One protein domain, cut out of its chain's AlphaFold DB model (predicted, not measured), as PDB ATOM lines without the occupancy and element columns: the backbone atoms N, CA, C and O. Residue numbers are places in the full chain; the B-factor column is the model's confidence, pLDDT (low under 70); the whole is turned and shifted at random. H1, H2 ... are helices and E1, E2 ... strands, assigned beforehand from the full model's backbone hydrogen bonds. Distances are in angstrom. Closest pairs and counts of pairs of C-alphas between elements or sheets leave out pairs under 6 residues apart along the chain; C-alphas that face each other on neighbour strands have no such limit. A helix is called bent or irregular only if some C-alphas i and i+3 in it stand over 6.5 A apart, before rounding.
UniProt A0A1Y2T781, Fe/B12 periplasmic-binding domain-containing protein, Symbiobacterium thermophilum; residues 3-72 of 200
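AT A GLANCE: This is residues 3 to 72 of the 200 residues of the protein "Fe/B12 periplasmic-binding domain-containing protein" of Symbiobacterium thermophilum (UniProt A0A1Y2T781). Two unequal parts share an elongated outline: at one end a lobe made mostly of loop, residues 3 to 25 with the short helix H1, and at the other a small pair of parallel strands, E1 and E2, with the longest helix, H3, packed over one face. The short helix H2 comes before E1 in the chain and is near H3, while H1 keeps away from the other named elements. The printed part has 70 residues, with H1, H2, E1, H3 and E2 in that order, three named helices and two named strands; the sheet order is E1, E2. The class is mostly helix, though under half of the residues, 31 of 70, are in named elements. The whole is compact, with a radius of gyration of the C-alphas of 11.7 A, and spans 32 by 21 by 21 A, only just elongated.

HOW THE PARTS SIT: H1, residues 21 to 25, is apart from H2, residues 37 to 42, from E1, residues 48 to 50, from H3, residues 52 to 65, and from E2, residues 69 to 71. Before H2, residues 30 to 31 pair with residues 34 to 35, antiparallel. H2 and H3 are close but not clearly touching; their closest C-alphas, those of Ile 41 and Tyr 65, are 8.0 A apart. They run the same way at a steep tilt of 57 degrees. H2 and E2 are apart. E1, H3 and E2 form a strand-helix-strand unit, two parallel neighbour strands joined through a helix, with a right-handed crossover. E1 and E2 differ by 24 degrees in direction; N 50 and O 70 are 2.9 A apart and N 70 and O 48 are 2.8 A apart, both within hydrogen-bond range. The closest C-alphas of H3 and E2 are those of Ser 52 and Val 71, 6.9 A apart; those of E1 and H3 are Leu 50 and Arg 58, at 7.6 A. In H2 every O i to N i+4 pair is within hydrogen-bond range, against 7 of 10 in H3 and 0 of 1 in H1, where 2 of 2 O i to N i+3 pairs are.

IN THESE COORDINATES: H1 starts at C-alpha 21 (-26.077, 0.920, -26.719) and is 8.0 A long. H2 measures 8.6 A and E1 6.3 A. H3 runs 19.1 A from C-alpha 52 (-50.356, -0.000, -27.739) and is irregular, with C-alphas 53 and 56 8.6 A apart. E2, 6.5 A long, ends at C-alpha 71 (-48.589, -1.226, -21.159).

THE WHOLE: The two C-alphas farthest apart, those of Pro 21 and Asn 63, are 33.2 A apart. The printed part has no cut. The link from H1 to H2, 11 residues, is long; the other three are tight. Residues 3 to 20 hold no named element. Mean pLDDT of the printed part is 92.8, and residues 52 to 54 are under 70.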
ATOM      1  N   ALA A   3     -32.851   4.245 -17.690       97.06
ATOM      2  CA  ALA A   3     -32.973   5.541 -17.009       97.06
ATOM      3  C   ALA A   3     -33.457   5.441 -15.544       97.06
ATOM      4  O   ALA A   3     -33.213   6.341 -14.752       97.06
ATOM      5  N   LEU A   4     -34.109   4.332 -15.171       97.69
ATOM      6  CA  LEU A   4     -34.537   4.056 -13.795       97.69
ATOM      7  C   LEU A   4     -33.472   3.293 -12.986       97.69
ATOM      8  O   LEU A   4     -33.735   2.887 -11.856       97.69
ATOM      9  N   GLY A   5     -32.294   3.030 -13.565       97.44
ATOM     10  CA  GLY A   5     -31.254   2.202 -12.949       97.44
ATOM     11  C   GLY A   5     -31.649   0.728 -12.814       97.44
ATOM     12  O   GLY A   5     -31.151   0.038 -11.932       97.44
ATOM     13  N   LYS A   6     -32.578   0.247 -13.651       97.25
ATOM     14  CA  LYS A   6     -33.115  -1.126 -13.618       97.25
ATOM     15  C   LYS A   6     -32.807  -1.917 -14.892       97.25
ATOM     16  O   LYS A   6     -33.543  -2.836 -15.230       97.25
ATOM     17  N   GLY A   7     -31.749  -1.545 -15.618       96.12
ATOM     18  CA  GLY A   7     -31.310  -2.268 -16.819       96.12
ATOM     19  C   GLY A   7     -31.030  -3.748 -16.541       96.12
ATOM     20  O   GLY A   7     -31.473  -4.594 -17.303       96.12
ATOM     21  N   ASP A   8     -30.432  -4.056 -15.387       96.06
ATOM     22  CA  ASP A   8     -30.077  -5.422 -14.967       96.06
ATOM     23  C   ASP A   8     -31.278  -6.368 -14.771       96.06
ATOM     24  O   ASP A   8     -31.092  -7.575 -14.640       96.06
ATOM     25  N   LEU A   9     -32.510  -5.842 -14.718       96.81
ATOM     26  CA  LEU A   9     -33.727  -6.661 -14.651       96.81
ATOM     27  C   LEU A   9     -34.169  -7.178 -16.028       96.81
ATOM     28  O   LEU A   9     -35.046  -8.033 -16.109       96.81
ATOM     29  N   LEU A  10     -33.617  -6.636 -17.115       97.62
ATOM     30  CA  LEU A  10     -34.016  -7.003 -18.465       97.62
ATOM     31  C   LEU A  10     -33.390  -8.339 -18.868       97.62
ATOM     32  O   LEU A  10     -32.175  -8.459 -19.005       97.62
ATOM     33  N   VAL A  11     -34.246  -9.327 -19.123       97.62
ATOM     34  CA  VAL A  11     -33.851 -10.647 -19.648       97.62
ATOM     35  C   VAL A  11     -34.101 -10.791 -21.151       97.62
ATOM     36  O   VAL A  11     -33.605 -11.727 -21.769       97.62
ATOM     37  N   GLY A  12     -34.852  -9.861 -21.745       97.06
ATOM     38  CA  GLY A  12     -35.171  -9.842 -23.167       97.06
ATOM     39  C   GLY A  12     -35.523  -8.440 -23.658       97.06
ATOM     40  O   GLY A  12     -35.946  -7.587 -22.873       97.06
ATOM     41  N   ARG A  13     -35.346  -8.209 -24.959       95.81
ATOM     42  CA  ARG A  13     -35.660  -6.947 -25.646       95.81
ATOM     43  C   ARG A  13     -36.230  -7.182 -27.044       95.81
ATOM     44  O   ARG A  13     -35.985  -8.229 -27.636       95.81
ATOM     45  N   SER A  14     -36.947  -6.226 -27.614       94.56
ATOM     46  CA  SER A  14     -37.315  -6.283 -29.031       94.56
ATOM     47  C   SER A  14     -36.112  -5.994 -29.937       94.56
ATOM     48  O   SER A  14     -35.085  -5.461 -29.507       94.56
ATOM     49  N   ASP A  15     -36.245  -6.295 -31.228       94.12
ATOM     50  CA  ASP A  15     -35.247  -5.936 -32.246       94.12
ATOM     51  C   ASP A  15     -35.015  -4.421 -32.382       94.12
ATOM     52  O   ASP A  15     -33.986  -4.016 -32.919       94.12
ATOM     53  N   TRP A  16     -35.942  -3.600 -31.879       91.06
ATOM     54  CA  TRP A  16     -35.919  -2.138 -31.979       91.06
ATOM     55  C   TRP A  16     -35.393  -1.439 -30.724       91.06
ATOM     56  O   TRP A  16     -35.199  -0.227 -30.743       91.06
ATOM     57  N   ASP A  17     -35.146  -2.180 -29.645       93.75
ATOM     58  CA  ASP A  17     -34.551  -1.635 -28.425       93.75
ATOM     59  C   ASP A  17     -33.026  -1.538 -28.596       93.75
ATOM     60  O   ASP A  17     -32.266  -2.420 -28.190       93.75
ATOM     61  N   ASP A  18     -32.583  -0.467 -29.252       94.25
ATOM     62  CA  ASP A  18     -31.182  -0.206 -29.605       94.25
ATOM     63  C   ASP A  18     -30.512   0.889 -28.753       94.25
ATOM     64  O   ASP A  18     -29.337   1.207 -28.960       94.25
ATOM     65  N   TYR A  19     -31.240   1.439 -27.775       95.62
ATOM     66  CA  TYR A  19     -30.766   2.491 -26.882       95.62
ATOM     67  C   TYR A  19     -31.094   2.209 -25.399       95.62
ATOM     68  O   TYR A  19     -32.221   1.822 -25.076       95.62
ATOM     69  N   PRO A  20     -30.166   2.488 -24.464       96.75
ATOM     70  CA  PRO A  20     -28.770   2.870 -24.707       96.75
ATOM     71  C   PRO A  20     -27.990   1.716 -25.377       96.75
ATOM     72  O   PRO A  20     -28.520   0.609 -25.440       96.75
ATOM     73  N   PRO A  21     -26.781   1.937 -25.927       96.62
ATOM     74  CA  PRO A  21     -26.077   0.920 -26.719       96.62
ATOM     75  C   PRO A  21     -25.928  -0.443 -26.025       96.62
ATOM     76  O   PRO A  21     -26.010  -1.479 -26.679       96.62
ATOM     77  N   GLU A  22     -25.770  -0.460 -24.701       95.38
ATOM     78  CA  GLU A  22     -25.713  -1.679 -23.889       95.38
ATOM     79  C   GLU A  22     -27.012  -2.508 -23.906       95.38
ATOM     80  O   GLU A  22     -26.973  -3.709 -23.654       95.38
ATOM     81  N   ALA A  23     -28.162  -1.927 -24.271       96.75
ATOM     82  CA  ALA A  23     -29.408  -2.673 -24.446       96.75
ATOM     83  C   ALA A  23     -29.282  -3.758 -25.526       96.75
ATOM     84  O   ALA A  23     -29.914  -4.808 -25.429       96.75
ATOM     85  N   GLN A  24     -28.416  -3.549 -26.523       96.44
ATOM     86  CA  GLN A  24     -28.202  -4.508 -27.605       96.44
ATOM     87  C   GLN A  24     -27.533  -5.810 -27.140       96.44
ATOM     88  O   GLN A  24     -27.636  -6.813 -27.851       96.44
ATOM     89  N   GLU A  25     -26.888  -5.806 -25.968       96.12
ATOM     90  CA  GLU A  25     -26.296  -6.997 -25.345       96.12
ATOM     91  C   GLU A  25     -27.357  -7.932 -24.744       96.12
ATOM     92  O   GLU A  25     -27.087  -9.115 -24.533       96.12
ATOM     93  N   ILE A  26     -28.571  -7.424 -24.501       97.56
ATOM     94  CA  ILE A  26     -29.708  -8.207 -24.016       97.56
ATOM     95  C   ILE A  26     -30.265  -9.055 -25.163       97.56
ATOM     96  O   ILE A  26     -30.332  -8.627 -26.321       97.56
ATOM     97  N   GLU A  27     -30.693 -10.267 -24.820       97.19
ATOM     98  CA  GLU A  27     -31.252 -11.239 -25.749       97.19
ATOM     99  C   GLU A  27     -32.466 -10.672 -26.512       97.19
ATOM    100  O   GLU A  27     -33.407 -10.145 -25.916       97.19
ATOM    101  N   SER A  28     -32.474 -10.798 -27.844       97.31
ATOM    102  CA  SER A  28     -33.617 -10.345 -28.652       97.31
ATOM    103  C   SER A  28     -34.762 -11.357 -28.608       97.31
ATOM    104  O   SER A  28     -34.562 -12.523 -28.936       97.31
ATOM    105  N   ILE A  29     -35.976 -10.912 -28.299       95.56
ATOM    106  CA  ILE A  29     -37.226 -11.681 -28.403       95.56
ATOM    107  C   ILE A  29     -37.953 -11.456 -29.740       95.56
ATOM    108  O   ILE A  29     -39.108 -11.848 -29.888       95.56
ATOM    109  N   GLY A  30     -37.288 -10.848 -30.726       94.00
ATOM    110  CA  GLY A  30     -37.813 -10.636 -32.073       94.00
ATOM    111  C   GLY A  30     -38.501  -9.286 -32.284       94.00
ATOM    112  O   GLY A  30     -38.290  -8.313 -31.554       94.00
ATOM    113  N   GLY A  31     -39.311  -9.220 -33.340       89.75
ATOM    114  CA  GLY A  31     -39.885  -7.974 -33.835       89.75
ATOM    115  C   GLY A  31     -41.088  -7.484 -33.029       89.75
ATOM    116  O   GLY A  31     -41.825  -8.257 -32.426       89.75
ATOM    117  N   PHE A  32     -41.340  -6.180 -33.107       82.12
ATOM    118  CA  PHE A  32     -42.419  -5.495 -32.389       82.12
ATOM    119  C   PHE A  32     -43.835  -6.071 -32.632       82.12
ATOM    120  O   PHE A  32     -44.595  -6.279 -31.690       82.12
ATOM    121  N   TYR A  33     -44.185  -6.367 -33.890       83.62
ATOM    122  CA  TYR A  33     -45.492  -6.939 -34.270       83.62
ATOM    123  C   TYR A  33     -45.484  -8.473 -34.364       83.62
ATOM    124  O   TYR A  33     -46.521  -9.097 -34.580       83.62
ATOM    125  N   SER A  34     -44.308  -9.085 -34.244       87.62
ATOM    126  CA  SER A  34     -44.088 -10.516 -34.451       87.62
ATOM    127  C   SER A  34     -43.003 -11.029 -33.501       87.62
ATOM    128  O   SER A  34     -41.916 -11.399 -33.966       87.62
ATOM    129  N   PRO A  35     -43.257 -11.010 -32.181       92.31
ATOM    130  CA  PRO A  35     -42.298 -11.529 -31.221       92.31
ATOM    131  C   PRO A  35     -42.226 -13.060 -31.279       92.31
ATOM    132  O   PRO A  35     -43.175 -13.741 -31.676       92.31
ATOM    133  N   ASP A  36     -41.099 -13.602 -30.833       95.25
ATOM    134  CA  ASP A  36     -40.896 -15.033 -30.632       95.25
ATOM    135  C   ASP A  36     -41.462 -15.454 -29.267       95.25
ATOM    136  O   ASP A  36     -40.838 -15.274 -28.218       95.25
ATOM    137  N   TYR A  37     -42.674 -16.015 -29.280       94.12
ATOM    138  CA  TYR A  37     -43.359 -16.461 -28.064       94.12
ATOM    139  C   TYR A  37     -42.616 -17.585 -27.335       94.12
ATOM    140  O   TYR A  37     -42.597 -17.588 -26.106       94.12
ATOM    141  N   GLU A  38     -41.999 -18.529 -28.055       94.75
ATOM    142  CA  GLU A  38     -41.253 -19.626 -27.423       94.75
ATOM    143  C   GLU A  38     -40.063 -19.069 -26.648       94.75
ATOM    144  O   GLU A  38     -39.815 -19.451 -25.500       94.75
ATOM    145  N   LYS A  39     -39.378 -18.096 -27.250       96.69
ATOM    146  CA  LYS A  39     -38.257 -17.414 -26.624       96.69
ATOM    147  C   LYS A  39     -38.676 -16.599 -25.410       96.69
ATOM    148  O   LYS A  39     -38.050 -16.744 -24.363       96.69
ATOM    149  N   ILE A  40     -39.756 -15.820 -25.511       95.94
ATOM    150  CA  ILE A  40     -40.323 -15.082 -24.371       95.94
ATOM    151  C   ILE A  40     -40.578 -16.027 -23.194       95.94
ATOM    152  O   ILE A  40     -40.142 -15.747 -22.084       95.94
ATOM    153  N   ILE A  41     -41.246 -17.157 -23.433       95.56
ATOM    154  CA  ILE A  41     -41.584 -18.120 -22.377       95.56
ATOM    155  C   ILE A  41     -40.316 -18.734 -21.775       95.56
ATOM    156  O   ILE A  41     -40.232 -18.891 -20.561       95.56
ATOM    157  N   SER A  42     -39.319 -19.049 -22.607       96.69
ATOM    158  CA  SER A  42     -38.058 -19.652 -22.156       96.69
ATOM    159  C   SER A  42     -37.224 -18.750 -21.240       96.69
ATOM    160  O   SER A  42     -36.399 -19.257 -20.483       96.69
ATOM    161  N   LEU A  43     -37.438 -17.432 -21.305       97.38
ATOM    162  CA  LEU A  43     -36.779 -16.449 -20.443       97.38
ATOM    163  C   LEU A  43     -37.461 -16.303 -19.074       97.38
ATOM    164  O   LEU A  43     -36.939 -15.584 -18.227       97.38
ATOM    165  N   GLU A  44     -38.605 -16.964 -18.866       96.00
ATOM    166  CA  GLU A  44     -39.388 -16.948 -17.623       96.00
ATOM    167  C   GLU A  44     -39.605 -15.530 -17.037       96.00
ATOM    168  O   GLU A  44     -39.332 -15.303 -15.855       96.00
ATOM    169  N   PRO A  45     -40.080 -14.544 -17.831       96.75
ATOM    170  CA  PRO A  45     -40.255 -13.180 -17.349       96.75
ATOM    171  C   PRO A  45     -41.372 -13.097 -16.302       96.75
ATOM    172  O   PRO A  45     -42.429 -13.717 -16.434       96.75
ATOM    173  N   ASP A  46     -41.167 -12.256 -15.292       95.94
ATOM    174  CA  ASP A  46     -42.191 -11.889 -14.312       95.94
ATOM    175  C   ASP A  46     -43.122 -10.778 -14.827       95.94
ATOM    176  O   ASP A  46     -44.290 -10.712 -14.436       95.94
ATOM    177  N   LEU A  47     -42.622  -9.933 -15.734       96.62
ATOM    178  CA  LEU A  47     -43.342  -8.816 -16.327       96.62
ATOM    179  C   LEU A  47     -42.911  -8.557 -17.775       96.62
ATOM    180  O   LEU A  47     -41.723  -8.440 -18.068       96.62
ATOM    181  N   LEU A  48     -43.881  -8.355 -18.672       94.88
ATOM    182  CA  LEU A  48     -43.632  -7.840 -20.020       94.88
ATOM    183  C   LEU A  48     -44.042  -6.375 -20.144       94.88
ATOM    184  O   LEU A  48     -45.199  -6.023 -19.923       94.88
ATOM    185  N   LEU A  49     -43.095  -5.531 -20.555       94.38
ATOM    186  CA  LEU A  49     -43.353  -4.132 -20.887       94.38
ATOM    187  C   LEU A  49     -43.767  -4.028 -22.355       94.38
ATOM    188  O   LEU A  49     -43.030  -4.456 -23.238       94.38
ATOM    189  N   LEU A  50     -44.942  -3.461 -22.609       91.50
ATOM    190  CA  LEU A  50     -45.539  -3.361 -23.940       91.50
ATOM    191  C   LEU A  50     -45.967  -1.921 -24.247       91.50
ATOM    192  O   LEU A  50     -46.071  -1.076 -23.356       91.50
ATOM    193  N   THR A  51     -46.289  -1.657 -25.510       86.12
ATOM    194  CA  THR A  51     -46.960  -0.426 -25.955       86.12
ATOM    195  C   THR A  51     -48.166  -0.758 -26.846       86.12
ATOM    196  O   THR A  51     -48.402  -1.925 -27.163       86.12
ATOM    197  N   SER A  52     -48.997   0.230 -27.198       69.44
ATOM    198  CA  SER A  52     -50.356  -0.000 -27.739       69.44
ATOM    199  C   SER A  52     -50.427  -0.707 -29.090       69.44
ATOM    200  O   SER A  52     -51.479  -1.246 -29.427       69.44
ATOM    201  N   GLY A  53     -49.328  -0.772 -29.847       64.50
ATOM    202  CA  GLY A  53     -49.275  -1.468 -31.137       64.50
ATOM    203  C   GLY A  53     -49.436  -2.993 -31.053       64.50
ATOM    204  O   GLY A  53     -49.364  -3.673 -32.072       64.50
ATOM    205  N   SER A  54     -49.661  -3.528 -29.853       63.81
ATOM    206  CA  SER A  54     -49.550  -4.942 -29.525       63.81
ATOM    207  C   SER A  54     -50.784  -5.466 -28.780       63.81
ATOM    208  O   SER A  54     -50.624  -6.319 -27.919       63.81
ATOM    209  N   VAL A  55     -52.009  -4.987 -29.054       79.44
ATOM    210  CA  VAL A  55     -53.222  -5.506 -28.370       79.44
ATOM    211  C   VAL A  55     -53.354  -7.020 -28.552       79.44
ATOM    212  O   VAL A  55     -53.472  -7.733 -27.564       79.44
ATOM    213  N   GLU A  56     -53.227  -7.526 -29.781       85.31
ATOM    214  CA  GLU A  56     -53.290  -8.971 -30.058       85.31
ATOM    215  C   GLU A  56     -52.143  -9.741 -29.392       85.31
ATOM    216  O   GLU A  56     -52.350 -10.803 -28.811       85.31
ATOM    217  N   VAL A  57     -50.926  -9.189 -29.439       87.94
ATOM    218  CA  VAL A  57     -49.745  -9.775 -28.786       87.94
ATOM    219  C   VAL A  57     -49.954  -9.827 -27.271       87.94
ATOM    220  O   VAL A  57     -49.706 -10.863 -26.660       87.94
ATOM    221  N   ARG A  58     -50.456  -8.746 -26.664       90.75
ATOM    222  CA  ARG A  58     -50.768  -8.663 -25.235       90.75
ATOM    223  C   ARG A  58     -51.822  -9.690 -24.859       90.75
ATOM    224  O   ARG A  58     -51.586 -10.481 -23.958       90.75
ATOM    225  N   GLU A  59     -52.955  -9.700 -25.558       91.06
ATOM    226  CA  GLU A  59     -54.038 -10.649 -25.302       91.06
ATOM    227  C   GLU A  59     -53.548 -12.089 -25.425       91.06
ATOM    228  O   GLU A  59     -53.917 -12.927 -24.611       91.06
ATOM    229  N   LYS A  60     -52.677 -12.378 -26.393       91.56
ATOM    230  CA  LYS A  60     -52.070 -13.699 -26.531       91.56
ATOM    231  C   LYS A  60     -51.153 -14.042 -25.353       91.56
ATOM    232  O   LYS A  60     -51.261 -15.132 -24.800       91.56
ATOM    233  N   LEU A  61     -50.273 -13.127 -24.950       92.00
ATOM    234  CA  LEU A  61     -49.375 -13.301 -23.799       92.00
ATOM    235  C   LEU A  61     -50.147 -13.518 -22.491       92.00
ATOM    236  O   LEU A  61     -49.811 -14.413 -21.716       92.00
ATOM    237  N   GLU A  62     -51.206 -12.742 -22.273       94.06
ATOM    238  CA  GLU A  62     -52.045 -12.817 -21.076       94.06
ATOM    239  C   GLU A  62     -52.932 -14.071 -21.081       94.06
ATOM    240  O   GLU A  62     -52.936 -14.826 -20.109       94.06
ATOM    241  N   ASN A  63     -53.666 -14.329 -22.168       94.62
ATOM    242  CA  ASN A  63     -54.693 -15.374 -22.205       94.62
ATOM    243  C   ASN A  63     -54.129 -16.772 -22.482       94.62
ATOM    244  O   ASN A  63     -54.577 -17.735 -21.858       94.62
ATOM    245  N   ASP A  64     -53.173 -16.902 -23.407       93.94
ATOM    246  CA  ASP A  64     -52.654 -18.215 -23.810       93.94
ATOM    247  C   ASP A  64     -51.516 -18.676 -22.891       93.94
ATOM    248  O   ASP A  64     -51.358 -19.877 -22.660       93.94
ATOM    249  N   TYR A  65     -50.723 -17.733 -22.366       92.62
ATOM    250  CA  TYR A  65     -49.503 -18.033 -21.605       92.62
ATOM    251  C   TYR A  65     -49.545 -17.579 -20.141       92.62
ATOM    252  O   TYR A  65     -48.665 -17.959 -19.372       92.62
ATOM    253  N   GLY A  66     -50.566 -16.820 -19.722       94.75
ATOM    254  CA  GLY A  66     -50.730 -16.400 -18.327       94.75
ATOM    255  C   GLY A  66     -49.664 -15.416 -17.841       94.75
ATOM    256  O   GLY A  66     -49.406 -15.350 -16.639       94.75
ATOM    257  N   LEU A  67     -49.018 -14.688 -18.757       95.62
ATOM    258  CA  LEU A  67     -47.954 -13.742 -18.431       95.62
ATOM    259  C   LEU A  67     -48.530 -12.394 -17.988       95.62
ATOM    260  O   LEU A  67     -49.546 -11.933 -18.507       95.62
ATOM    261  N   THR A  68     -47.854 -11.740 -17.043       95.62
ATOM    262  CA  THR A  68     -48.233 -10.396 -16.590       95.62
ATOM    263  C   THR A  68     -47.669  -9.358 -17.552       95.62
ATOM    264  O   THR A  68     -46.482  -9.400 -17.883       95.62
ATOM    265  N   THR A  69     -48.494  -8.403 -17.979       94.25
ATOM    266  CA  THR A  69     -48.055  -7.313 -18.858       94.25
ATOM    267  C   THR A  69     -48.279  -5.941 -18.227       94.25
ATOM    268  O   THR A  69     -49.170  -5.746 -17.400       94.25
ATOM    269  N   PHE A  70     -47.450  -4.976 -18.620       94.25
ATOM    270  CA  PHE A  70     -47.591  -3.563 -18.293       94.25
ATOM    271  C   PHE A  70     -47.477  -2.748 -19.578       94.25
ATOM    272  O   PHE A  70     -46.461  -2.803 -20.270       94.25
ATOM    273  N   VAL A  71     -48.521  -1.990 -19.909       92.44
ATOM    274  CA  VAL A  71     -48.589  -1.226 -21.159       92.44
ATOM    275  C   VAL A  71     -48.292   0.248 -20.892       92.44
ATOM    276  O   VAL A  71     -49.037   0.895 -20.160       92.44
ATOM    277  N   LEU A  72     -47.256   0.797 -21.534       91.31
ATOM    278  CA  LEU A  72     -47.067   2.245 -21.675       91.31
ATOM    279  C   LEU A  72     -47.473   2.682 -23.079       91.31
ATOM    280  O   LEU A  72     -46.883   2.255 -24.071       91.31
TER     281      LEU A  72